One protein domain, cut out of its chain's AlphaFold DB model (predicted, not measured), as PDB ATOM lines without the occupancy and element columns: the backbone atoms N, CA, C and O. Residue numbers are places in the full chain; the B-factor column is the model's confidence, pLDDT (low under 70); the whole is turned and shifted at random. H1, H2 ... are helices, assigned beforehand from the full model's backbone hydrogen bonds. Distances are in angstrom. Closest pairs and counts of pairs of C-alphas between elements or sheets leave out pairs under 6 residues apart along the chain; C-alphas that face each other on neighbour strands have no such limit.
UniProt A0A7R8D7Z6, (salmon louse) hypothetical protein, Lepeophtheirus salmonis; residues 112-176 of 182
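This is residues 112 to 176 of the 182 residues of the protein "(salmon louse) hypothetical protein" of Lepeophtheirus salmonis (UniProt A0A7R8D7Z6). A long, thin Z-shaped chain: the long helix H1 runs one way, the link after it folds back beside its last part, the short H2 sits at the turn, and H3 and H4 then follow end to end, heading off beyond the end of H1. Two free arms, residues 112 to 123 of H1 and residues 159 to 176 with H4, stick out at the two ends of a small body in the middle. The printed part has 65 residues, with four named helices in the order H1, H2, H3, H4 and no named strand; the class is all helix. It is extended, with a radius of gyration of the C-alphas of 18.5 A, a rod spanning 66 by 20 by 13 A.

H1, residues 112 to 136, touches H2, residues 143 to 146, with residues 127 to 131 alone; their closest C-alphas, those of Val 131 and Glu 143, are 6.8 A apart. H2 is close to but not clearly touching H3, residues 150 to 160, the closest C-alphas being those of Asp 145 and Ile 151, 7.1 A apart. H3 and H4, residues 162 to 176, meet only through their link. H1 is apart from H3 and H4, and H2 is apart from H4. In H1, H3 and H4 every O i to N i+4 pair is within hydrogen-bond range; H2 is too short for such a pair.

H1 begins at C-alpha 112, (-72.924, -0.707, -6.366), and measures 36.4 A from first to last C-alpha. H2 measures 5.9 A. H3 begins at C-alpha 150, (-54.728, 25.124, -4.107), and measures 15.6 A. H4 measures 21.1 A and ends at C-alpha 176, (-27.401, 41.622, -27.679).

The C-alphas of Leu 112 and Ser 175 are the two farthest apart, at 66.2 A. The printed part has no cut. The link H1 to H2 is short; the links H2 to H3 and H3 to H4 are tight. Mean pLDDT of the printed part is 71.8, with residue 112, residues 138 to 156 and residues 158 to 159 under 70.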
ATOM      1  N   LEU A 112     -72.918  -2.163  -6.529       69.25
ATOM      2  CA  LEU A 112     -72.924  -0.707  -6.366       69.25
ATOM      3  C   LEU A 112     -71.689  -0.227  -5.603       69.25
ATOM      4  O   LEU A 112     -70.967   0.641  -6.090       69.25
ATOM      5  N   GLU A 113     -71.414  -0.830  -4.446       70.00
ATOM      6  CA  GLU A 113     -70.252  -0.469  -3.623       70.00
ATOM      7  C   GLU A 113     -68.940  -0.774  -4.356       70.00
ATOM      8  O   GLU A 113     -67.978  -0.014  -4.259       70.00
ATOM      9  N   LYS A 114     -68.903  -1.840  -5.164       71.38
ATOM     10  CA  LYS A 114     -67.762  -2.148  -6.031       71.38
ATOM     11  C   LYS A 114     -67.572  -1.104  -7.132       71.38
ATOM     12  O   LYS A 114     -66.458  -0.620  -7.316       71.38
ATOM     13  N   SER A 115     -68.639  -0.737  -7.842       73.19
ATOM     14  CA  SER A 115     -68.600   0.301  -8.881       73.19
ATOM     15  C   SER A 115     -68.131   1.643  -8.314       73.19
ATOM     16  O   SER A 115     -67.364   2.367  -8.953       73.19
ATOM     17  N   GLU A 116     -68.573   1.982  -7.107       74.25
ATOM     18  CA  GLU A 116     -68.142   3.186  -6.409       74.25
ATOM     19  C   GLU A 116     -66.672   3.108  -5.981       74.25
ATOM     20  O   GLU A 116     -65.903   4.028  -6.262       74.25
ATOM     21  N   ALA A 117     -66.243   1.988  -5.389       74.38
ATOM     22  CA  ALA A 117     -64.848   1.759  -5.027       74.38
ATOM     23  C   ALA A 117     -63.915   1.842  -6.246       74.38
ATOM     24  O   ALA A 117     -62.838   2.434  -6.169       74.38
ATOM     25  N   ASP A 118     -64.326   1.282  -7.384       75.81
ATOM     26  CA  ASP A 118     -63.569   1.337  -8.634       75.81
ATOM     27  C   ASP A 118     -63.540   2.760  -9.217       75.81
ATOM     28  O   ASP A 118     -62.494   3.216  -9.685       75.81
ATOM     29  N   SER A 119     -64.640   3.512  -9.100       76.00
ATOM     30  CA  SER A 119     -64.680   4.935  -9.468       76.00
ATOM     31  C   SER A 119     -63.737   5.772  -8.599       76.00
ATOM     32  O   SER A 119     -63.008   6.622  -9.113       76.00
ATOM     33  N   LEU A 120     -63.691   5.501  -7.292       76.50
ATOM     34  CA  LEU A 120     -62.797   6.178  -6.357       76.50
ATOM     35  C   LEU A 120     -61.324   5.839  -6.628       76.50
ATOM     36  O   LEU A 120     -60.485   6.739  -6.647       76.50
ATOM     37  N   LYS A 121     -60.998   4.565  -6.897       77.31
ATOM     38  CA  LYS A 121     -59.645   4.152  -7.319       77.31
ATOM     39  C   LYS A 121     -59.214   4.892  -8.575       77.31
ATOM     40  O   LYS A 121     -58.151   5.505  -8.574       77.31
ATOM     41  N   ARG A 122     -60.072   4.913  -9.597       78.06
ATOM     42  CA  ARG A 122     -59.806   5.628 -10.847       78.06
ATOM     43  C   ARG A 122     -59.604   7.123 -10.614       78.06
ATOM     44  O   ARG A 122     -58.702   7.718 -11.191       78.06
ATOM     45  N   SER A 123     -60.410   7.736  -9.747       76.94
ATOM     46  CA  SER A 123     -60.223   9.136  -9.355       76.94
ATOM     47  C   SER A 123     -58.853   9.366  -8.710       76.94
ATOM     48  O   SER A 123     -58.178  10.335  -9.047       76.94
ATOM     49  N   ASN A 124     -58.418   8.483  -7.808       75.94
ATOM     50  CA  ASN A 124     -57.110   8.591  -7.157       75.94
ATOM     51  C   ASN A 124     -55.949   8.358  -8.135       75.94
ATOM     52  O   ASN A 124     -54.930   9.039  -8.045       75.94
ATOM     53  N   GLU A 125     -56.084   7.437  -9.089       78.50
ATOM     54  CA  GLU A 125     -55.103   7.236 -10.164       78.50
ATOM     55  C   GLU A 125     -54.932   8.509 -10.999       78.50
ATOM     56  O   GLU A 125     -53.809   8.976 -11.177       78.50
ATOM     57  N   LEU A 126     -56.041   9.128 -11.414       79.56
ATOM     58  CA  LEU A 126     -56.027  10.389 -12.162       79.56
ATOM     59  C   LEU A 126     -55.397  11.535 -11.359       79.56
ATOM     60  O   LEU A 126     -54.626  12.321 -11.908       79.56
ATOM     61  N   ILE A 127     -55.686  11.626 -10.057       76.44
ATOM     62  CA  ILE A 127     -55.042  12.603  -9.165       76.44
ATOM     63  C   ILE A 127     -53.527  12.364  -9.118       76.44
ATOM     64  O   ILE A 127     -52.748  13.309  -9.237       76.44
ATOM     65  N   ASN A 128     -53.094  11.111  -8.996       77.50
ATOM     66  CA  ASN A 128     -51.677  10.759  -8.960       77.50
ATOM     67  C   ASN A 128     -50.955  11.061 -10.278       77.50
ATOM     68  O   ASN A 128     -49.824  11.551 -10.265       77.50
ATOM     69  N   GLU A 129     -51.591  10.789 -11.416       80.81
ATOM     70  CA  GLU A 129     -51.084  11.186 -12.730       80.81
ATOM     71  C   GLU A 129     -50.956  12.705 -12.836       80.81
ATOM     72  O   GLU A 129     -49.894  13.207 -13.206       80.81
ATOM     73  N   PHE A 130     -51.986  13.440 -12.417       75.62
ATOM     74  CA  PHE A 130     -51.973  14.898 -12.410       75.62
ATOM     75  C   PHE A 130     -50.829  15.460 -11.553       75.62
ATOM     76  O   PHE A 130     -50.057  16.289 -12.034       75.62
ATOM     77  N   VAL A 131     -50.651  14.960 -10.325       74.00
ATOM     78  CA  VAL A 131     -49.552  15.360  -9.426       74.00
ATOM     79  C   VAL A 131     -48.176  15.086 -10.050       74.00
ATOM     80  O   VAL A 131     -47.244  15.881  -9.899       74.00
ATOM     81  N   LYS A 132     -48.013  13.974 -10.778       80.19
ATOM     82  CA  LYS A 132     -46.766  13.685 -11.512       80.19
ATOM     83  C   LYS A 132     -46.537  14.692 -12.636       80.19
ATOM     84  O   LYS A 132     -45.433  15.225 -12.754       80.19
ATOM     85  N   SER A 133     -47.566  14.987 -13.428       76.38
ATOM     86  CA  SER A 133     -47.482  15.983 -14.497       76.38
ATOM     87  C   SER A 133     -47.146  17.370 -13.954       76.38
ATOM     88  O   SER A 133     -46.299  18.058 -14.519       76.38
ATOM     89  N   THR A 134     -47.705  17.780 -12.817       72.06
ATOM     90  CA  THR A 134     -47.398  19.095 -12.236       72.06
ATOM     91  C   THR A 134     -45.953  19.176 -11.748       72.06
ATOM     92  O   THR A 134     -45.285  20.176 -12.002       72.06
ATOM     93  N   LYS A 135     -45.411  18.098 -11.163       76.06
ATOM     94  CA  LYS A 135     -43.988  18.036 -10.787       76.06
ATOM     95  C   LYS A 135     -43.058  18.218 -11.988       76.06
ATOM     96  O   LYS A 135     -42.067  18.932 -11.873       76.06
ATOM     97  N   SER A 136     -43.393  17.641 -13.148       73.38
ATOM     98  CA  SER A 136     -42.608  17.854 -14.379       73.38
ATOM     99  C   SER A 136     -42.620  19.304 -14.881       73.38
ATOM    100  O   SER A 136     -41.699  19.710 -15.581       73.38
ATOM    101  N   LEU A 137     -43.616  20.098 -14.479       72.25
ATOM    102  CA  LEU A 137     -43.741  21.524 -14.796       72.25
ATOM    103  C   LEU A 137     -43.121  22.436 -13.721       72.25
ATOM    104  O   LEU A 137     -43.314  23.647 -13.764       72.25
ATOM    105  N   GLY A 138     -42.408  21.876 -12.735       68.50
ATOM    106  CA  GLY A 138     -41.819  22.634 -11.624       68.50
ATOM    107  C   GLY A 138     -42.813  23.026 -10.525       68.50
ATOM    108  O   GLY A 138     -42.466  23.791  -9.628       68.50
ATOM    109  N   LEU A 139     -44.044  22.502 -10.560       67.00
ATOM    110  CA  LEU A 139     -45.063  22.737  -9.539       67.00
ATOM    111  C   LEU A 139     -44.981  21.684  -8.429       67.00
ATOM    112  O   LEU A 139     -45.084  20.481  -8.680       67.00
ATOM    113  N   ILE A 140     -44.855  22.141  -7.182       66.81
ATOM    114  CA  ILE A 140     -44.916  21.282  -5.995       66.81
ATOM    115  C   ILE A 140     -46.371  21.234  -5.530       66.81
ATOM    116  O   ILE A 140     -46.843  22.144  -4.853       66.81
ATOM    117  N   LEU A 141     -47.087  20.192  -5.949       64.50
ATOM    118  CA  LEU A 141     -48.425  19.866  -5.460       64.50
ATOM    119  C   LEU A 141     -48.390  18.481  -4.814       64.50
ATOM    120  O   LEU A 141     -47.777  17.555  -5.356       64.50
ATOM    121  N   GLU A 142     -49.045  18.342  -3.667       65.62
ATOM    122  CA  GLU A 142     -49.316  17.058  -3.028       65.62
ATOM    123  C   GLU A 142     -50.755  16.597  -3.313       65.62
ATOM    124  O   GLU A 142     -51.610  17.374  -3.735       65.62
ATOM    125  N   GLU A 143     -51.045  15.317  -3.067       62.53
ATOM    126  CA  GLU A 143     -52.369  14.704  -3.285       62.53
ATOM    127  C   GLU A 143     -53.500  15.470  -2.556       62.53
ATOM    128  O   GLU A 143     -54.630  15.559  -3.040       62.53
ATOM    129  N   GLY A 144     -53.187  16.094  -1.411       58.91
ATOM    130  CA  GLY A 144     -54.117  16.925  -0.640       58.91
ATOM    131  C   GLY A 144     -54.422  18.293  -1.264       58.91
ATOM    132  O   GLY A 144     -55.493  18.853  -1.023       58.91
ATOM    133  N   ASP A 145     -53.535  18.810  -2.116       61.12
ATOM    134  CA  ASP A 145     -53.667  20.133  -2.738       61.12
ATOM    135  C   ASP A 145     -54.648  20.142  -3.919       61.12
ATOM    136  O   ASP A 145     -55.111  21.192  -4.373       61.12
ATOM    137  N   CYS A 146     -55.016  18.966  -4.425       56.94
ATOM    138  CA  CYS A 146     -55.884  18.822  -5.591       56.94
ATOM    139  C   CYS A 146     -57.367  19.119  -5.280       56.94
ATOM    140  O   CYS A 146     -58.198  19.182  -6.188       56.94
ATOM    141  N   LYS A 147     -57.736  19.327  -4.006       57.09
ATOM    142  CA  LYS A 147     -59.114  19.632  -3.594       57.09
ATOM    143  C   LYS A 147     -59.423  21.133  -3.753       57.09
ATOM    144  O   LYS A 147     -59.104  21.949  -2.895       57.09
ATOM    145  N   LYS A 148     -60.084  21.484  -4.866       53.56
ATOM    146  CA  LYS A 148     -60.789  22.747  -5.230       53.56
ATOM    147  C   LYS A 148     -60.077  24.119  -5.097       53.56
ATOM    148  O   LYS A 148     -60.479  25.009  -5.841       53.56
ATOM    149  N   SER A 149     -59.075  24.353  -4.234       54.19
ATOM    150  CA  SER A 149     -58.550  25.719  -3.972       54.19
ATOM    151  C   SER A 149     -57.041  25.944  -4.197       54.19
ATOM    152  O   SER A 149     -56.647  27.066  -4.523       54.19
ATOM    153  N   SER A 150     -56.190  24.915  -4.110       57.69
ATOM    154  CA  SER A 150     -54.728  25.124  -4.107       57.69
ATOM    155  C   SER A 150     -54.117  25.303  -5.503       57.69
ATOM    156  O   SER A 150     -53.159  26.061  -5.653       57.69
ATOM    157  N   ILE A 151     -54.715  24.720  -6.551       61.69
ATOM    158  CA  ILE A 151     -54.250  24.863  -7.949       61.69
ATOM    159  C   ILE A 151     -54.276  26.331  -8.394       61.69
ATOM    160  O   ILE A 151     -53.313  26.832  -8.972       61.69
ATOM    161  N   LYS A 152     -55.354  27.055  -8.065       62.31
ATOM    162  CA  LYS A 152     -55.480  28.487  -8.374       62.31
ATOM    163  C   LYS A 152     -54.356  29.294  -7.717       62.31
ATOM    164  O   LYS A 152     -53.812  30.199  -8.336       62.31
ATOM    165  N   ARG A 153     -53.982  28.940  -6.485       65.50
ATOM    166  CA  ARG A 153     -52.895  29.583  -5.734       65.50
ATOM    167  C   ARG A 153     -51.527  29.319  -6.365       65.50
ATOM    168  O   ARG A 153     -50.743  30.249  -6.496       65.50
ATOM    169  N   ALA A 154     -51.268  28.080  -6.783       63.44
ATOM    170  CA  ALA A 154     -50.015  27.696  -7.430       63.44
ATOM    171  C   ALA A 154     -49.822  28.396  -8.789       63.44
ATOM    172  O   ALA A 154     -48.734  28.891  -9.073       63.44
ATOM    173  N   ILE A 155     -50.888  28.510  -9.591       67.75
ATOM    174  CA  ILE A 155     -50.862  29.236 -10.872       67.75
ATOM    175  C   ILE A 155     -50.636  30.736 -10.655       67.75
ATOM    176  O   ILE A 155     -49.830  31.333 -11.363       67.75
ATOM    177  N   ILE A 156     -51.307  31.346  -9.672       68.06
ATOM    178  CA  ILE A 156     -51.097  32.766  -9.339       68.06
ATOM    179  C   ILE A 156     -49.635  33.016  -8.958       68.06
ATOM    180  O   ILE A 156     -49.042  33.965  -9.454       68.06
ATOM    181  N   LYS A 157     -49.033  32.129  -8.161       71.44
ATOM    182  CA  LYS A 157     -47.637  32.262  -7.733       71.44
ATOM    183  C   LYS A 157     -46.642  32.174  -8.900       71.44
ATOM    184  O   LYS A 157     -45.704  32.950  -8.955       71.44
ATOM    185  N   LEU A 158     -46.875  31.288  -9.875       68.00
ATOM    186  CA  LEU A 158     -46.079  31.244 -11.115       68.00
ATOM    187  C   LEU A 158     -46.257  32.500 -11.984       68.00
ATOM    188  O   LEU A 158     -45.323  32.926 -12.658       68.00
ATOM    189  N   LEU A 159     -47.459  33.082 -11.996       67.94
ATOM    190  CA  LEU A 159     -47.748  34.308 -12.743       67.94
ATOM    191  C   LEU A 159     -47.105  35.553 -12.110       67.94
ATOM    192  O   LEU A 159     -46.851  36.515 -12.832       67.94
ATOM    193  N   GLU A 160     -46.819  35.541 -10.806       74.25
ATOM    194  CA  GLU A 160     -46.134  36.641 -10.109       74.25
ATOM    195  C   GLU A 160     -44.680  36.822 -10.580       74.25
ATOM    196  O   GLU A 160     -44.209  37.957 -10.662       74.25
ATOM    197  N   ASP A 161     -43.999  35.741 -10.975       72.38
ATOM    198  CA  ASP A 161     -42.592  35.770 -11.411       72.38
ATOM    199  C   ASP A 161     -42.421  36.069 -12.917       72.38
ATOM    200  O   ASP A 161     -41.319  36.373 -13.402       72.38
ATOM    201  N   LEU A 162     -43.515  36.023 -13.685       75.75
ATOM    202  CA  LEU A 162     -43.523  36.247 -15.134       75.75
ATOM    203  C   LEU A 162     -43.030  37.652 -15.554       75.75
ATOM    204  O   LEU A 162     -42.259  37.764 -16.507       75.75
ATOM    205  N   PRO A 163     -43.423  38.750 -14.876       77.25
ATOM    206  CA  PRO A 163     -42.955  40.092 -15.221       77.25
ATOM    207  C   PRO A 163     -41.451  40.274 -14.987       77.25
ATOM    208  O   PRO A 163     -40.781  40.963 -15.757       77.25
ATOM    209  N   ALA A 164     -40.907  39.663 -13.932       76.25
ATOM    210  CA  ALA A 164     -39.483  39.746 -13.612       76.25
ATOM    211  C   ALA A 164     -38.640  39.004 -14.658       76.25
ATOM    212  O   ALA A 164     -37.693  39.572 -15.203       76.25
ATOM    213  N   THR A 165     -39.050  37.785 -15.012       74.38
ATOM    214  CA  THR A 165     -38.403  36.990 -16.067       74.38
ATOM    215  C   THR A 165     -38.477  37.675 -17.434       74.38
ATOM    216  O   THR A 165     -37.465  37.740 -18.130       74.38
ATOM    217  N   TYR A 166     -39.615  38.277 -17.805       76.31
ATOM    218  CA  TYR A 166     -39.735  39.028 -19.064       76.31
ATOM    219  C   TYR A 166     -38.811  40.256 -19.103       76.31
ATOM    220  O   TYR A 166     -38.201  40.550 -20.132       76.31
ATOM    221  N   ASN A 167     -38.657  40.953 -17.973       81.56
ATOM    222  CA  ASN A 167     -37.748  42.090 -17.858       81.56
ATOM    223  C   ASN A 167     -36.271  41.683 -17.954       81.56
ATOM    224  O   ASN A 167     -35.485  42.401 -18.575       81.56
ATOM    225  N   GLU A 168     -35.869  40.546 -17.382       82.12
ATOM    226  CA  GLU A 168     -34.504  40.028 -17.560       82.12
ATOM    227  C   GLU A 168     -34.215  39.609 -19.004       82.12
ATOM    228  O   GLU A 168     -33.142  39.901 -19.541       82.12
ATOM    229  N   LEU A 169     -35.188  38.987 -19.670       79.81
ATOM    230  CA  LEU A 169     -35.090  38.611 -21.080       79.81
ATOM    231  C   LEU A 169     -34.996  39.844 -21.988       79.81
ATOM    232  O   LEU A 169     -34.163  39.886 -22.894       79.81
ATOM    233  N   ALA A 170     -35.785  40.885 -21.707       81.81
ATOM    234  CA  ALA A 170     -35.717  42.163 -22.411       81.81
ATOM    235  C   ALA A 170     -34.355  42.852 -22.221       81.81
ATOM    236  O   ALA A 170     -33.767  43.327 -23.195       81.81
ATOM    237  N   LYS A 171     -33.808  42.842 -20.997       82.06
ATOM    238  CA  LYS A 171     -32.454  43.348 -20.712       82.06
ATOM    239  C   LYS A 171     -31.391  42.570 -21.489       82.06
ATOM    240  O   LYS A 171     -30.572  43.184 -22.170       82.06
ATOM    241  N   SER A 172     -31.460  41.242 -21.477       80.69
ATOM    242  CA  SER A 172     -30.514  40.369 -22.188       80.69
ATOM    243  C   SER A 172     -30.606  40.521 -23.716       80.69
ATOM    244  O   SER A 172     -29.602  40.507 -24.426       80.69
ATOM    245  N   SER A 173     -31.811  40.739 -24.251       76.19
ATOM    246  CA  SER A 173     -32.027  41.057 -25.669       76.19
ATOM    247  C   SER A 173     -31.477  42.440 -26.040       76.19
ATOM    248  O   SER A 173     -30.880  42.612 -27.105       76.19
ATOM    249  N   SER A 174     -31.616  43.428 -25.154       74.69
ATOM    250  CA  SER A 174     -31.074  44.772 -25.377       74.69
ATOM    251  C   SER A 174     -29.542  44.804 -25.359       74.69
ATOM    252  O   SER A 174     -28.951  45.491 -26.191       74.69
ATOM    253  N   SER A 175     -28.890  43.987 -24.520       74.44
ATOM    254  CA  SER A 175     -27.428  43.842 -24.537       74.44
ATOM    255  C   SER A 175     -26.915  43.138 -25.798       74.44
ATOM    256  O   SER A 175     -25.824  43.442 -26.280       74.44
ATOM    257  N   LEU A 176     -27.709  42.235 -26.383       73.38
ATOM    258  CA  LEU A 176     -27.401  41.622 -27.679       73.38
ATOM    259  C   LEU A 176     -27.538  42.620 -28.838       73.38
ATOM    260  O   LEU A 176     -26.745  42.578 -29.773       73.38
TER     261      LEU A 176